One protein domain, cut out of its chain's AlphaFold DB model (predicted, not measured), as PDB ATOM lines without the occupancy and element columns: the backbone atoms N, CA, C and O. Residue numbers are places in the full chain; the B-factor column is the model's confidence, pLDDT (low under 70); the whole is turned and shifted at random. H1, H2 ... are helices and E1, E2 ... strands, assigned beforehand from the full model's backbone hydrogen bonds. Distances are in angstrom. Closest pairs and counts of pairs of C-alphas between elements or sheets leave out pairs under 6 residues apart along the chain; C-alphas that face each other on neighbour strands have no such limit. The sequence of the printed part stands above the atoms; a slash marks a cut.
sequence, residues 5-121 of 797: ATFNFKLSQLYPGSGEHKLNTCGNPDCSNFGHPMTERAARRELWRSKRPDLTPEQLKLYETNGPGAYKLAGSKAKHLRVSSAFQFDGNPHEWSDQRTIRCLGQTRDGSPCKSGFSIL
ATOM      1  N   ALA A   5     134.655  91.269 103.404       49.12
ATOM      2  CA  ALA A   5     135.776  90.962 104.289       49.12
ATOM      3  C   ALA A   5     136.274  89.500 104.162       49.12
ATOM      4  O   ALA A   5     137.428  89.232 104.490       49.12
ATOM      5  N   THR A   6     135.442  88.576 103.656       50.16
ATOM      6  CA  THR A   6     135.779  87.163 103.382       50.16
ATOM      7  C   THR A   6     136.263  86.898 101.951       50.16
ATOM      8  O   THR A   6     136.778  85.813 101.672       50.16
ATOM      9  N   PHE A   7     136.171  87.876 101.038       61.62
ATOM     10  CA  PHE A   7     136.737  87.716  99.699       61.62
ATOM     11  C   PHE A   7     138.255  87.916  99.719       61.62
ATOM     12  O   PHE A   7     138.785  88.970 100.081       61.62
ATOM     13  N   ASN A   8     138.967  86.869  99.308       68.44
ATOM     14  CA  ASN A   8     140.425  86.840  99.275       68.44
ATOM     15  C   ASN A   8     140.961  87.596  98.052       68.44
ATOM     16  O   ASN A   8     141.177  87.004  96.996       68.44
ATOM     17  N   PHE A   9     141.217  88.895  98.212       82.25
ATOM     18  CA  PHE A   9     142.027  89.665  97.266       82.25
ATOM     19  C   PHE A   9     143.510  89.301  97.399       82.25
ATOM     20  O   PHE A   9     144.043  89.172  98.507       82.25
ATOM     21  N   LYS A  10     144.208  89.189  96.269       86.12
ATOM     22  CA  LYS A  10     145.673  89.120  96.237       86.12
ATOM     23  C   LYS A  10     146.248  90.524  96.397       86.12
ATOM     24  O   LYS A  10     145.676  91.499  95.922       86.12
ATOM     25  N   LEU A  11     147.424  90.638  97.016       87.44
ATOM     26  CA  LEU A  11     148.078  91.942  97.169       87.44
ATOM     27  C   LEU A  11     148.380  92.594  95.811       87.44
ATOM     28  O   LEU A  11     148.184  93.795  95.677       87.44
ATOM     29  N   SER A  12     148.786  91.818  94.801       87.00
ATOM     30  CA  SER A  12     149.075  92.357  93.466       87.00
ATOM     31  C   SER A  12     147.860  92.945  92.753       87.00
ATOM     32  O   SER A  12     148.033  93.822  91.919       87.00
ATOM     33  N   GLN A  13     146.643  92.553  93.139       87.25
ATOM     34  CA  GLN A  13     145.408  93.150  92.619       87.25
ATOM     35  C   GLN A  13     145.111  94.523  93.241       87.25
ATOM     36  O   GLN A  13     144.362  95.302  92.666       87.25
ATOM     37  N   LEU A  14     145.659  94.812  94.427       88.81
ATOM     38  CA  LEU A  14     145.327  96.005  95.215       88.81
ATOM     39  C   LEU A  14     146.481  97.004  95.350       88.81
ATOM     40  O   LEU A  14     146.266  98.115  95.838       88.81
ATOM     41  N   TYR A  15     147.705  96.605  95.000       91.50
ATOM     42  CA  TYR A  15     148.916  97.370  95.267       91.50
ATOM     43  C   TYR A  15     149.020  98.595  94.340       91.50
ATOM     44  O   TYR A  15     149.232  98.422  93.142       91.50
ATOM     45  N   PRO A  16     148.948  99.836  94.863       91.44
ATOM     46  CA  PRO A  16     148.937 101.052  94.042       91.44
ATOM     47  C   PRO A  16     150.346 101.514  93.626       91.44
ATOM     48  O   PRO A  16     150.529 102.646  93.184       91.44
ATOM     49  N   GLY A  17     151.369 100.676  93.816       92.12
ATOM     50  CA  GLY A  17     152.763 101.081  93.675       92.12
ATOM     51  C   GLY A  17     153.290 101.850  94.890       92.12
ATOM     52  O   GLY A  17     152.612 102.020  95.908       92.12
ATOM     53  N   SER A  18     154.545 102.291  94.778       90.44
ATOM     54  CA  SER A  18     155.247 103.008  95.852       90.44
ATOM     55  C   SER A  18     155.467 104.501  95.586       90.44
ATOM     56  O   SER A  18     155.647 105.267  96.530       90.44
ATOM     57  N   GLY A  19     155.374 104.930  94.324       91.06
ATOM     58  CA  GLY A  19     155.610 106.316  93.911       91.06
ATOM     59  C   GLY A  19     157.009 106.839  94.250       91.06
ATOM     60  O   GLY A  19     157.897 106.088  94.650       91.06
ATOM     61  N   GLU A  20     157.192 108.150  94.098       89.56
ATOM     62  CA  GLU A  20     158.478 108.830  94.308       89.56
ATOM     63  C   GLU A  20     158.985 108.701  95.751       89.56
ATOM     64  O   GLU A  20     160.143 108.367  95.994       89.56
ATOM     65  N   HIS A  21     158.091 108.873  96.726       89.19
ATOM     66  CA  HIS A  21     158.428 108.831  98.150       89.19
ATOM     67  C   HIS A  21     158.349 107.424  98.758       89.19
ATOM     68  O   HIS A  21     158.241 107.293  99.973       89.19
ATOM     69  N   LYS A  22     158.388 106.367  97.933       91.06
ATOM     70  CA  LYS A  22     158.461 104.953  98.353       91.06
ATOM     71  C   LYS A  22     157.409 104.544  99.395       91.06
ATOM     72  O   LYS A  22     157.676 103.697 100.256       91.06
ATOM     73  N   LEU A  23     156.207 105.114  99.306       89.69
ATOM     74  CA  LEU A  23     155.062 104.689 100.109       89.69
ATOM     75  C   LEU A  23     154.776 103.198  99.890       89.69
ATOM     76  O   LEU A  23     155.212 102.587  98.919       89.69
ATOM     77  N   ASN A  24     154.021 102.584 100.796       92.44
ATOM     78  CA  ASN A  24     153.645 101.170 100.693       92.44
ATOM     79  C   ASN A  24     154.841 100.193 100.621       92.44
ATOM     80  O   ASN A  24     154.707  99.085 100.092       92.44
ATOM     81  N   THR A  25     156.005 100.585 101.140       93.06
ATOM     82  CA  THR A  25     157.180  99.720 101.309       93.06
ATOM     83  C   THR A  25     157.487  99.534 102.793       93.06
ATOM     84  O   THR A  25     156.857 100.141 103.658       93.06
ATOM     85  N   CYS A  26     158.425  98.658 103.143       92.69
ATOM     86  CA  CYS A  26     158.801  98.481 104.539       92.69
ATOM     87  C   CYS A  26     159.514  99.732 105.069       92.69
ATOM     88  O   CYS A  26     160.508 100.154 104.492       92.69
ATOM     89  N   GLY A  27     159.041 100.287 106.189       90.31
ATOM     90  CA  GLY A  27     159.687 101.406 106.889       90.31
ATOM     91  C   GLY A  27     160.750 100.994 107.917       90.31
ATOM     92  O   GLY A  27     161.160 101.822 108.719       90.31
ATOM     93  N   ASN A  28     161.166  99.720 107.966       91.81
ATOM     94  CA  ASN A  28     162.222  99.249 108.871       91.81
ATOM     95  C   ASN A  28     163.601  99.386 108.203       91.81
ATOM     96  O   ASN A  28     163.876  98.580 107.314       91.81
ATOM     97  N   PRO A  29     164.488 100.295 108.654       91.12
ATOM     98  CA  PRO A  29     165.791 100.522 108.020       91.12
ATOM     99  C   PRO A  29     166.726  99.304 107.998       91.12
ATOM    100  O   PRO A  29     167.674  99.262 107.218       91.12
ATOM    101  N   ASP A  30     166.483  98.310 108.859       90.31
ATOM    102  CA  ASP A  30     167.302  97.096 108.954       90.31
ATOM    103  C   ASP A  30     166.719  95.912 108.167       90.31
ATOM    104  O   ASP A  30     167.265  94.807 108.218       90.31
ATOM    105  N   CYS A  31     165.609  96.119 107.451       92.19
ATOM    106  CA  CYS A  31     164.965  95.105 106.627       92.19
ATOM    107  C   CYS A  31     165.447  95.159 105.172       92.19
ATOM    108  O   CYS A  31     165.571  96.225 104.579       92.19
ATOM    109  N   SER A  32     165.609  93.989 104.555       91.62
ATOM    110  CA  SER A  32     165.853  93.825 103.109       91.62
ATOM    111  C   SER A  32     164.788  94.476 102.213       91.62
ATOM    112  O   SER A  32     165.072  94.826 101.071       91.62
ATOM    113  N   ASN A  33     163.576  94.678 102.736       93.62
ATOM    114  CA  ASN A  33     162.476  95.341 102.041       93.62
ATOM    115  C   ASN A  33     162.438  96.867 102.241       93.62
ATOM    116  O   ASN A  33     161.490  97.505 101.779       93.62
ATOM    117  N   PHE A  34     163.403  97.463 102.949       93.31
ATOM    118  CA  PHE A  34     163.410  98.901 103.218       93.31
ATOM    119  C   PHE A  34     163.454  99.716 101.920       93.31
ATOM    120  O   PHE A  34     164.423  99.647 101.157       93.31
ATOM    121  N   GLY A  35     162.378 100.457 101.646       91.12
ATOM    122  CA  GLY A  35     162.221 101.205 100.397       91.12
ATOM    123  C   GLY A  35     162.091 100.339  99.136       91.12
ATOM    124  O   GLY A  35     162.170 100.878  98.036       91.12
ATOM    125  N   HIS A  36     161.921  99.016  99.260       93.25
ATOM    126  CA  HIS A  36     161.783  98.117  98.114       93.25
ATOM    127  C   HIS A  36     160.298  97.872  97.804       93.25
ATOM    128  O   HIS A  36     159.571  97.404  98.694       93.25
ATOM    129  N   PRO A  37     159.825  98.146  96.575       94.06
ATOM    130  CA  PRO A  37     158.434  97.923  96.193       94.06
ATOM    131  C   PRO A  37     158.079  96.438  96.203       94.06
ATOM    132  O   PRO A  37     158.957  95.569  96.203       94.06
ATOM    133  N   MET A  38     156.778  96.147  96.219       93.44
ATOM    134  CA  MET A  38     156.292  94.775  96.107       93.44
ATOM    135  C   MET A  38     156.739  94.152  94.784       93.44
ATOM    136  O   MET A  38     156.647  94.770  93.726       93.44
ATOM    137  N   THR A  39     157.180  92.900  94.846       91.56
ATOM    138  CA  THR A  39     157.501  92.101  93.665       91.56
ATOM    139  C   THR A  39     156.811  90.750  93.778       91.56
ATOM    140  O   THR A  39     156.872  90.087  94.823       91.56
ATOM    141  N   GLU A  40     156.134  90.327  92.711       88.19
ATOM    142  CA  GLU A  40     155.441  89.042  92.704       88.19
ATOM    143  C   GLU A  40     156.401  87.870  92.930       88.19
ATOM    144  O   GLU A  40     157.595  87.926  92.635       88.19
ATOM    145  N   ARG A  41     155.863  86.781  93.479       87.19
ATOM    146  CA  ARG A  41     156.640  85.593  93.843       87.19
ATOM    147  C   ARG A  41     157.372  84.981  92.639       87.19
ATOM    148  O   ARG A  41     158.552  84.665  92.757       87.19
ATOM    149  N   ALA A  42     156.700  84.867  91.491       85.75
ATOM    150  CA  ALA A  42     157.289  84.331  90.262       85.75
ATOM    151  C   ALA A  42     158.439  85.212  89.743       85.75
ATOM    152  O   ALA A  42     159.534  84.710  89.503       85.75
ATOM    153  N   ALA A  43     158.226  86.530  89.684       87.00
ATOM    154  CA  ALA A  43     159.249  87.488  89.266       87.00
ATOM    155  C   ALA A  43     160.479  87.477  90.193       87.00
ATOM    156  O   ALA A  43     161.610  87.535  89.720       87.00
ATOM    157  N   ARG A  44     160.283  87.338  91.514       89.38
ATOM    158  CA  ARG A  44     161.402  87.185  92.462       89.38
ATOM    159  C   ARG A  44     162.190  85.903  92.213       89.38
ATOM    160  O   ARG A  44     163.415  85.952  92.199       89.38
ATOM    161  N   ARG A  45     161.509  84.772  92.005       85.44
ATOM    162  CA  ARG A  45     162.163  83.487  91.710       85.44
ATOM    163  C   ARG A  45     163.052  83.591  90.470       85.44
ATOM    164  O   ARG A  45     164.195  83.150  90.517       85.44
ATOM    165  N   GLU A  46     162.548  84.208  89.409       86.31
ATOM    166  CA  GLU A  46     163.286  84.381  88.155       86.31
ATOM    167  C   GLU A  46     164.487  85.327  88.300       86.31
ATOM    168  O   GLU A  46     165.602  85.018  87.875       86.31
ATOM    169  N   LEU A  47     164.297  86.450  89.001       87.50
ATOM    170  CA  LEU A  47     165.366  87.406  89.288       87.50
ATOM    171  C   LEU A  47     166.534  86.767  90.052       87.50
ATOM    172  O   LEU A  47     167.692  87.050  89.762       87.50
ATOM    173  N   TRP A  48     166.248  85.932  91.052       84.50
ATOM    174  CA  TRP A  48     167.300  85.324  91.872       84.50
ATOM    175  C   TRP A  48     167.964  84.129  91.194       84.50
ATOM    176  O   TRP A  48     169.170  83.970  91.352       84.50
ATOM    177  N   ARG A  49     167.230  83.362  90.377       84.81
ATOM    178  CA  ARG A  49     167.815  82.324  89.511       84.81
ATOM    179  C   ARG A  49     168.824  82.894  88.525       84.81
ATOM    180  O   ARG A  49     169.893  82.324  88.359       84.81
ATOM    181  N   SER A  50     168.483  84.015  87.894       87.12
ATOM    182  CA  SER A  50     169.355  84.669  86.914       87.12
ATOM    183  C   SER A  50     170.547  85.369  87.566       87.12
ATOM    184  O   SER A  50     171.669  85.233  87.089       87.12
ATOM    185  N   LYS A  51     170.339  86.100  88.671       87.19
ATOM    186  CA  LYS A  51     171.428  86.824  89.350       87.19
ATOM    187  C   LYS A  51     172.416  85.915  90.075       87.19
ATOM    188  O   LYS A  51     173.585  86.277  90.161       87.19
ATOM    189  N   ARG A  52     171.936  84.817  90.664       83.12
ATOM    190  CA  ARG A  52     172.711  83.910  91.524       83.12
ATOM    191  C   ARG A  52     172.353  82.447  91.208       83.12
ATOM    192  O   ARG A  52     171.576  81.836  91.949       83.12
ATOM    193  N   PRO A  53     172.868  81.895  90.092       79.88
ATOM    194  CA  PRO A  53     172.589  80.515  89.679       79.88
ATOM    195  C   PRO A  53     173.183  79.467  90.637       79.88
ATOM    196  O   PRO A  53     172.798  78.304  90.593       79.88
ATOM    197  N   ASP A  54     174.091  79.890  91.515       86.94
ATOM    198  CA  ASP A  54     174.788  79.116  92.542       86.94
ATOM    199  C   ASP A  54     173.960  78.852  93.814       86.94
ATOM    200  O   ASP A  54     174.387  78.085  94.678       86.94
ATOM    201  N   LEU A  55     172.783  79.474  93.968       84.00
ATOM    202  CA  LEU A  55     171.957  79.301  95.167       84.00
ATOM    203  C   LEU A  55     171.415  77.876  95.291       84.00
ATOM    204  O   LEU A  55     170.845  77.320  94.350       84.00
ATOM    205  N   THR A  56     171.469  77.327  96.507       87.44
ATOM    206  CA  THR A  56     170.821  76.043  96.789       87.44
ATOM    207  C   THR A  56     169.299  76.153  96.615       87.44
ATOM    208  O   THR A  56     168.726  77.239  96.781       87.44
ATOM    209  N   PRO A  57     168.586  75.043  96.336       85.25
ATOM    210  CA  PRO A  57     167.125  75.057  96.229       85.25
ATOM    211  C   PRO A  57     166.425  75.658  97.460       85.25
ATOM    212  O   PRO A  57     165.410  76.348  97.338       85.25
ATOM    213  N   GLU A  58     166.990  75.442  98.647       84.44
ATOM    214  CA  GLU A  58     166.497  75.977  99.919       84.44
ATOM    215  C   GLU A  58     166.690  77.493 100.024       84.44
ATOM    216  O   GLU A  58     165.754  78.217 100.375       84.44
ATOM    217  N   GLN A  59     167.870  77.995  99.654       83.69
ATOM    218  CA  GLN A  59     168.156  79.429  99.616       83.69
ATOM    219  C   GLN A  59     167.287  80.141  98.576       83.69
ATOM    220  O   GLN A  59     166.748  81.217  98.842       83.69
ATOM    221  N   LEU A  60     167.082  79.526  97.410       83.56
ATOM    222  CA  LEU A  60     166.202  80.072  96.384       83.56
ATOM    223  C   LEU A  60     164.751  80.166  96.884       83.56
ATOM    224  O   LEU A  60     164.105  81.199  96.703       83.56
ATOM    225  N   LYS A  61     164.257  79.134  97.581       85.44
ATOM    226  CA  LYS A  61     162.925  79.132  98.211       85.44
ATOM    227  C   LYS A  61     162.791  80.216  99.286       85.44
ATOM    228  O   LYS A  61     161.720  80.821  99.428       85.44
ATOM    229  N   LEU A  62     163.869  80.496 100.021       85.06
ATOM    230  CA  LEU A  62     163.923  81.591 100.987       85.06
ATOM    231  C   LEU A  62     163.794  82.953 100.294       85.06
ATOM    232  O   LEU A  62     162.936  83.741 100.685       85.06
ATOM    233  N   TYR A  63     164.562  83.234  99.238       83.31
ATOM    234  CA  TYR A  63     164.446  84.497  98.492       83.31
ATOM    235  C   TYR A  63     163.091  84.648  97.785       83.31
ATOM    236  O   TYR A  63     162.508  85.735  97.757       83.31
ATOM    237  N   GLU A  64     162.537  83.549  97.283       85.31
ATOM    238  CA  GLU A  64     161.194  83.502  96.706       85.31
ATOM    239  C   GLU A  64     160.112  83.890  97.731       85.31
ATOM    240  O   GLU A  64     159.146  84.584  97.400       85.31
ATOM    241  N   THR A  65     160.270  83.490  98.995       86.06
ATOM    242  CA  THR A  65     159.256  83.714 100.039       86.06
ATOM    243  C   THR A  65     159.489  85.020 100.804       86.06
ATOM    244  O   THR A  65     158.546  85.784 101.012       86.06
ATOM    245  N   ASN A  66     160.742  85.329 101.136       89.06
ATOM    246  CA  ASN A  66     161.166  86.371 102.074       89.06
ATOM    247  C   ASN A  66     162.212  87.346 101.501       89.06
ATOM    248  O   ASN A  66     162.693  88.213 102.230       89.06
ATOM    249  N   GLY A  67     162.583  87.225 100.225       86.00
ATOM    250  CA  GLY A  67     163.533  88.140  99.586       86.00
ATOM    251  C   GLY A  67     162.982  89.559  99.369       86.00
ATOM    252  O   GLY A  67     161.802  89.815  99.622       86.00
ATOM    253  N   PRO A  68     163.807  90.487  98.854       89.56
ATOM    254  CA  PRO A  68     163.392  91.853  98.545       89.56
ATOM    255  C   PRO A  68     162.101  91.913  97.718       89.56
ATOM    256  O   PRO A  68     161.960  91.210  96.720       89.56
ATOM    257  N   GLY A  69     161.139  92.720  98.163       91.12
ATOM    258  CA  GLY A  69     159.803  92.831  97.575       91.12
ATOM    259  C   GLY A  69     158.771  91.835  98.115       91.12
ATOM    260  O   GLY A  69     157.642  91.804  97.622       91.12
ATOM    261  N   ALA A  70     159.112  91.040  99.138       93.31
ATOM    262  CA  ALA A  70     158.190  90.105  99.779       93.31
ATOM    263  C   ALA A  70     157.155  90.802 100.673       93.31
ATOM    264  O   ALA A  70     157.465  91.225 101.792       93.31
ATOM    265  N   TYR A  71     155.898  90.831 100.246       93.94
ATOM    266  CA  TYR A  71     154.798  91.344 101.059       93.94
ATOM    267  C   TYR A  71     153.569  90.451 100.948       93.94
ATOM    268  O   TYR A  71     153.384  89.740  99.961       93.94
ATOM    269  N   LYS A  72     152.708  90.514 101.963       91.75
ATOM    270  CA  LYS A  72     151.366  89.934 101.903       91.75
ATOM    271  C   LYS A  72     150.318  90.919 102.382       91.75
ATOM    272  O   LYS A  72     150.591  91.748 103.251       91.75
ATOM    273  N   LEU A  73     149.114  90.777 101.846       89.44
ATOM    274  CA  LEU A  73     147.942  91.450 102.382       89.44
ATOM    275  C   LEU A  73     147.675  90.912 103.795       89.44
ATOM    276  O   LEU A  73     147.774  89.708 104.047       89.44
ATOM    277  N   ALA A  74     147.392  91.809 104.726       83.00
ATOM    278  CA  ALA A  74     146.980  91.489 106.081       83.00
ATOM    279  C   ALA A  74     145.563  92.021 106.332       83.00
ATOM    280  O   ALA A  74     145.064  92.892 105.614       83.00
ATOM    281  N   GLY A  75     144.908  91.456 107.349       68.44
ATOM    282  CA  GLY A  75     143.539  91.808 107.712       68.44
ATOM    283  C   GLY A  75     143.366  93.288 108.060       68.44
ATOM    284  O   GLY A  75     144.321  94.028 108.318       68.44
ATOM    285  N   SER A  76     142.116  93.723 108.061       66.75
ATOM    286  CA  SER A  76     141.714  95.073 108.432       66.75
ATOM    287  C   SER A  76     141.360  95.186 109.911       66.75
ATOM    288  O   SER A  76     140.938  94.219 110.539       66.75
ATOM    289  N   LYS A  77     141.477  96.391 110.474       68.25
ATOM    290  CA  LYS A  77     140.940  96.688 111.812       68.25
ATOM    291  C   LYS A  77     139.419  96.861 111.738       68.25
ATOM    292  O   LYS A  77     138.932  97.399 110.748       68.25
ATOM    293  N   ALA A  78     138.704  96.518 112.813       69.38
ATOM    294  CA  ALA A  78     137.244  96.646 112.904       69.38
ATOM    295  C   ALA A  78     136.728  98.056 112.547       69.38
ATOM    296  O   ALA A  78     135.751  98.192 111.826       69.38
ATOM    297  N   LYS A  79     137.453  99.118 112.927       73.19
ATOM    298  CA  LYS A  79     137.099 100.514 112.592       73.19
ATOM    299  C   LYS A  79     137.039 100.841 111.090       73.19
ATOM    300  O   LYS A  79     136.544 101.898 110.707       73.19
ATOM    301  N   HIS A  80     137.617  99.985 110.248       78.69
ATOM    302  CA  HIS A  80     137.618 100.132 108.793       78.69
ATOM    303  C   HIS A  80     136.571  99.248 108.115       78.69
ATOM    304  O   HIS A  80     136.564  99.195 106.887       78.69
ATOM    305  N   LEU A  81     135.744  98.535 108.885       81.44
ATOM    306  CA  LEU A  81     134.577  97.832 108.370       81.44
ATOM    307  C   LEU A  81     133.524  98.854 107.938       81.44
ATOM    308  O   LEU A  81     133.324  99.879 108.593       81.44
ATOM    309  N   ARG A  82     132.903  98.589 106.798       83.44
ATOM    310  CA  ARG A  82     131.867  99.390 106.155       83.44
ATOM    311  C   ARG A  82     130.810  98.438 105.616       83.44
ATOM    312  O   ARG A  82     131.134  97.308 105.258       83.44
ATOM    313  N   VAL A  83     129.571  98.900 105.533       84.94
ATOM    314  CA  VAL A  83     128.467  98.142 104.935       84.94
ATOM    315  C   VAL A  83     128.111  98.808 103.615       84.94
ATOM    316  O   VAL A  83     127.812  99.993 103.604       84.94
ATOM    317  N   SER A  84     128.185  98.064 102.514       83.38
ATOM    318  CA  SER A  84     127.781  98.534 101.185       83.38
ATOM    319  C   SER A  84     126.496  97.827 100.773       83.38
ATOM    320  O   SER A  84     126.473  96.600 100.727       83.38
ATOM    321  N   SER A  85     125.468  98.583 100.404       83.62
ATOM    322  CA  SER A  85     124.214  98.104  99.806       83.62
ATOM    323  C   SER A  85     124.110  98.427  98.307       83.62
ATOM    324  O   SER A  85     123.010  98.467  97.763       83.62
ATOM    325  N   ALA A  86     125.242  98.710  97.651       77.19
ATOM    326  CA  ALA A  86     125.339  99.099  96.242       77.19
ATOM    327  C   ALA A  86     124.542  98.212  95.263       77.19
ATOM    328  O   ALA A  86     124.380  97.014  95.486       77.19
ATOM    329  N   PHE A  87     124.158  98.783  94.114       69.56
ATOM    330  CA  PHE A  87     123.399  98.109  93.046       69.56
ATOM    331  C   PHE A  87     124.032  96.819  92.533       69.56
ATOM    332  O   PHE A  87     123.320  95.878  92.227       69.56
ATOM    333  N   GLN A  88     125.364  96.732  92.501       73.25
ATOM    334  CA  GLN A  88     126.060  95.495  92.116       73.25
ATOM    335  C   GLN A  88     125.819  94.321  93.090       73.25
ATOM    336  O   GLN A  88     126.271  93.209  92.833       73.25
ATOM    337  N   PHE A  89     125.164  94.577  94.224       72.75
ATOM    338  CA  PHE A  89     124.731  93.580  95.197       72.75
ATOM    339  C   PHE A  89     123.203  93.450  95.252       72.75
ATOM    340  O   PHE A  89     122.701  92.904  96.227       72.75
ATOM    341  N   ASP A  90     122.460  93.972  94.269       70.25
ATOM    342  CA  ASP A  90     120.991  93.931  94.208       70.25
ATOM    343  C   ASP A  90     120.314  94.405  95.513       70.25
ATOM    344  O   ASP A  90     119.332  93.834  95.985       70.25
ATOM    345  N   GLY A  91     120.886  95.432  96.157       71.38
ATOM    346  CA  GLY A  91     120.398  95.959  97.437       71.38
ATOM    347  C   GLY A  91     120.694  95.074  98.655       71.38
ATOM    348  O   GLY A  91     120.267  95.404  99.759       71.38
ATOM    349  N   ASN A  92     121.444  93.982  98.492       78.81
ATOM    350  CA  ASN A  92     121.859  93.088  99.567       78.81
ATOM    351  C   ASN A  92     123.092  93.656 100.300       78.81
ATOM    352  O   ASN A  92     124.184  93.708  99.717       78.81
ATOM    353  N   PRO A  93     122.971  94.088 101.569       79.12
ATOM    354  CA  PRO A  93     124.073  94.718 102.285       79.12
ATOM    355  C   PRO A  93     125.233  93.747 102.537       79.12
ATOM    356  O   PRO A  93     125.061  92.677 103.117       79.12
ATOM    357  N   HIS A  94     126.445  94.148 102.154       80.56
ATOM    358  CA  HIS A  94     127.664  93.378 102.378       80.56
ATOM    359  C   HIS A  94     128.677  94.164 103.208       80.56
ATOM    360  O   HIS A  94     129.056  95.292 102.883       80.56
ATOM    361  N   GLU A  95     129.183  93.524 104.262       80.50
ATOM    362  CA  GLU A  95     130.294  94.053 105.047       80.50
ATOM    363  C   GLU A  95     131.611  93.912 104.295       80.50
ATOM    364  O   GLU A  95     132.028  92.814 103.925       80.50
ATOM    365  N   TRP A  96     132.324  95.011 104.125       78.25
ATOM    366  CA  TRP A  96     133.653  95.036 103.541       78.25
ATOM    367  C   TRP A  96     134.574  95.867 104.415       78.25
ATOM    368  O   TRP A  96     134.129  96.596 105.295       78.25
ATOM    369  N   SER A  97     135.882  95.761 104.201       82.62
ATOM    370  CA  SER A  97     136.786  96.724 104.817       82.62
ATOM    371  C   SER A  97     137.367  97.671 103.783       82.62
ATOM    372  O   SER A  97     137.965  97.242 102.804       82.62
ATOM    373  N   ASP A  98     137.238  98.957 104.059       85.06
ATOM    374  CA  ASP A  98     137.622 100.031 103.152       85.06
ATOM    375  C   ASP A  98     139.135 100.333 103.162       85.06
ATOM    376  O   ASP A  98     139.722 100.827 102.198       85.06
ATOM    377  N   GLN A  99     139.808  99.985 104.259       87.69
ATOM    378  CA  GLN A  99     141.250 100.138 104.418       87.69
ATOM    379  C   GLN A  99     141.915  98.773 104.606       87.69
ATOM    380  O   GLN A  99     141.617  98.046 105.556       87.69
ATOM    381  N   ARG A 100     142.880  98.436 103.747       87.25
ATOM    382  CA  ARG A 100     143.703  97.227 103.879       87.25
ATOM    383  C   ARG A 100     145.071  97.551 104.464       87.25
ATOM    384  O   ARG A 100     145.545  98.689 104.384       87.25
ATOM    385  N   THR A 101     145.696  96.529 105.048       88.50
ATOM    386  CA  THR A 101     147.064  96.608 105.562       88.50
ATOM    387  C   THR A 101     147.978  95.648 104.809       88.50
ATOM    388  O   THR A 101     147.557  94.586 104.355       88.50
ATOM    389  N   ILE A 102     149.243  96.027 104.664       90.31
ATOM    390  CA  ILE A 102     150.307  95.196 104.107       90.31
ATOM    391  C   ILE A 102     151.188  94.741 105.261       90.31
ATOM    392  O   ILE A 102     151.472  95.518 106.170       90.31
ATOM    393  N   ARG A 103     151.642  93.486 105.223       92.06
ATOM    394  CA  ARG A 103     152.653  92.950 106.133       92.06
ATOM    395  C   ARG A 103     153.919  92.589 105.365       92.06
ATOM    396  O   ARG A 103     153.876  91.825 104.400       92.06
ATOM    397  N   CYS A 104     155.046  93.111 105.836       92.88
ATOM    398  CA  CYS A 104     156.370  92.799 105.321       92.88
ATOM    399  C   CYS A 104     156.757  91.347 105.642       92.88
ATOM    400  O   CYS A 104     156.637  90.902 106.787       92.88
ATOM    401  N   LEU A 105     157.237  90.626 104.629       93.31
ATOM    402  CA  LEU A 105     157.796  89.276 104.752       93.31
ATOM    403  C   LEU A 105     159.325  89.254 104.609       93.31
ATOM    404  O   LEU A 105     159.924  88.192 104.740       93.31
ATOM    405  N   GLY A 106     159.945  90.411 104.370       90.75
ATOM    406  CA  GLY A 106     161.391  90.558 104.264       90.75
ATOM    407  C   GLY A 106     162.129  90.100 105.520       90.75
ATOM    408  O   GLY A 106     161.580  90.127 106.629       90.75
ATOM    409  N   GLN A 107     163.390  89.721 105.348       89.88
ATOM    410  CA  GLN A 107     164.295  89.439 106.462       89.88
ATOM    411  C   GLN A 107     164.993  90.712 106.930       89.88
ATOM    412  O   GLN A 107     165.327  91.588 106.121       89.88
ATOM    413  N   THR A 108     165.185  90.826 108.235       85.94
ATOM    414  CA  THR A 108     166.115  91.780 108.835       85.94
ATOM    415  C   THR A 108     167.540  91.228 108.780       85.94
ATOM    416  O   THR A 108     167.754  90.059 108.457       85.94
ATOM    417  N   ARG A 109     168.544  92.074 109.030       77.38
ATOM    418  CA  ARG A 109     169.963  91.677 108.933       77.38
ATOM    419  C   ARG A 109     170.390  90.563 109.895       77.38
ATOM    420  O   ARG A 109     171.319  89.837 109.578       77.38
ATOM    421  N   ASP A 110     169.708  90.419 111.022       78.62
ATOM    422  CA  ASP A 110     169.827  89.315 111.987       78.62
ATOM    423  C   ASP A 110     169.134  88.019 111.514       78.62
ATOM    424  O   ASP A 110     169.057  87.049 112.257       78.62
ATOM    425  N   GLY A 111     168.589  87.992 110.292       78.94
ATOM    426  CA  GLY A 111     167.925  86.825 109.705       78.94
ATOM    427  C   GLY A 111     166.468  86.636 110.138       78.94
ATOM    428  O   GLY A 111     165.766  85.791 109.573       78.94
ATOM    429  N   SER A 112     165.973  87.436 111.090       84.50
ATOM    430  CA  SER A 112     164.606  87.321 111.596       84.50
ATOM    431  C   SER A 112     163.557  87.915 110.630       84.50
ATOM    432  O   SER A 112     163.845  88.790 109.806       84.50
ATOM    433  N   PRO A 113     162.303  87.424 110.648       87.19
ATOM    434  CA  PRO A 113     161.254  87.957 109.782       87.19
ATOM    435  C   PRO A 113     160.778  89.325 110.284       87.19
ATOM    436  O   PRO A 113     160.350  89.459 111.433       87.19
ATOM    437  N   CYS A 114     160.756  90.326 109.399       88.62
ATOM    438  CA  CYS A 114     160.448  91.711 109.759       88.62
ATOM    439  C   CYS A 114     159.033  91.892 110.332       88.62
ATOM    440  O   CYS A 114     158.861  92.550 111.355       88.62
ATOM    441  N   LYS A 115     158.010  91.334 109.669       88.69
ATOM    442  CA  LYS A 115     156.589  91.357 110.085       88.69
ATOM    443  C   LYS A 115     155.959  92.747 110.297       88.69
ATOM    444  O   LYS A 115     154.801  92.809 110.709       88.69
ATOM    445  N   SER A 116     156.654  93.841 109.984       87.62
ATOM    446  CA  SER A 116     156.122  95.202 110.102       87.62
ATOM    447  C   SER A 116     154.891  95.372 109.212       87.62
ATOM    448  O   SER A 116     154.879  94.891 108.075       87.62
ATOM    449  N   GLY A 117     153.850  96.013 109.747       87.56
ATOM    450  CA  GLY A 117     152.575  96.199 109.062       87.56
ATOM    451  C   GLY A 117     152.161  97.662 108.978       87.56
ATOM    452  O   GLY A 117     152.368  98.409 109.931       87.56
ATOM    453  N   PHE A 118     151.577  98.056 107.851       87.94
ATOM    454  CA  PHE A 118     151.148  99.431 107.578       87.94
ATOM    455  C   PHE A 118     149.922  99.451 106.659       87.94
ATOM    456  O   PHE A 118     149.655  98.487 105.942       87.94
ATOM    457  N   SER A 119     149.142 100.530 106.713       89.31
ATOM    458  CA  SER A 119     147.983 100.735 105.837       89.31
ATOM    459  C   SER A 119     148.421 101.106 104.421       89.31
ATOM    460  O   SER A 119     149.428 101.789 104.255       89.31
ATOM    461  N   ILE A 120     147.654 100.680 103.415       91.75
ATOM    462  CA  ILE A 120     147.875 101.088 102.020       91.75
ATOM    463  C   ILE A 120     147.500 102.563 101.837       91.75
ATOM    464  O   ILE A 120     146.410 102.979 102.232       91.75
ATOM    465  N   LEU A 121     148.392 103.331 101.223       93.25
ATOM    466  CA  LEU A 121     148.214 104.737 100.866       93.25
ATOM    467  C   LEU A 121     148.318 104.916  99.349       93.25
ATOM    468  O   LEU A 121     148.917 104.098  98.656       93.25
TER     469      LEU A 121
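What this domain is: This is residues 5 to 121 of the 797 residues of an uncharacterized protein of Leisingera aquaemixtae (UniProt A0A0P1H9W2). With little regular structure, a small antiparallel sheet, E1-E4-E5, lies near the middle of a long shape, with helices H2 and H3 toward one end and the antiparallel hairpin E2-E3 at the other. The 117 printed residues, 44 in named elements, run H1 H2 H3 E1 E2 E3 E4 E5, class mixed. The whole is loose, radius of gyration of the C-alphas 16.9 A, spanning 57 by 26 by 25 A.

How they stand to each other: H1, residues 11 to 14, only grazes the sheet of E1, residues 71 to 74, E4, residues 101 to 104, and E5, residues 117 to 119. H2, residues 41 to 51, touches H3, residues 57 to 66, at a steep tilt of 51 degrees, opposite ways; their closest C-alphas, Arg 45 and Glu 64, are 5.1 A apart. Within hydrogen-bond range are N 72 and O 103 for E1 and E4, 3.0 A, and N 102 and O 118 for the hairpin E4 and E5, 2.8 A. In the hairpin of E2, residues 81 to 84, and E3, residues 94 to 97, N 82 and O 96 are 2.8 A apart. H2 and H3 have every O i to N i+4 pair within range; H1 is too short for one.

Where its parts are: C-alpha 11 is at (148.078, 91.942, 97.169) and C-alpha 119 at (147.983, 100.735, 105.837). H2 measures 15.5 A and H3 14.1 A from first to last C-alpha.

The domain as a whole: The C-alphas farthest apart, Asp 54 and Gly 91, are 57.1 A apart. The printed part has no cut; the links H1 to H2 and E4 to E5 are long. pLDDT is under 70 at residues 5 to 8, 75 to 78 and 87.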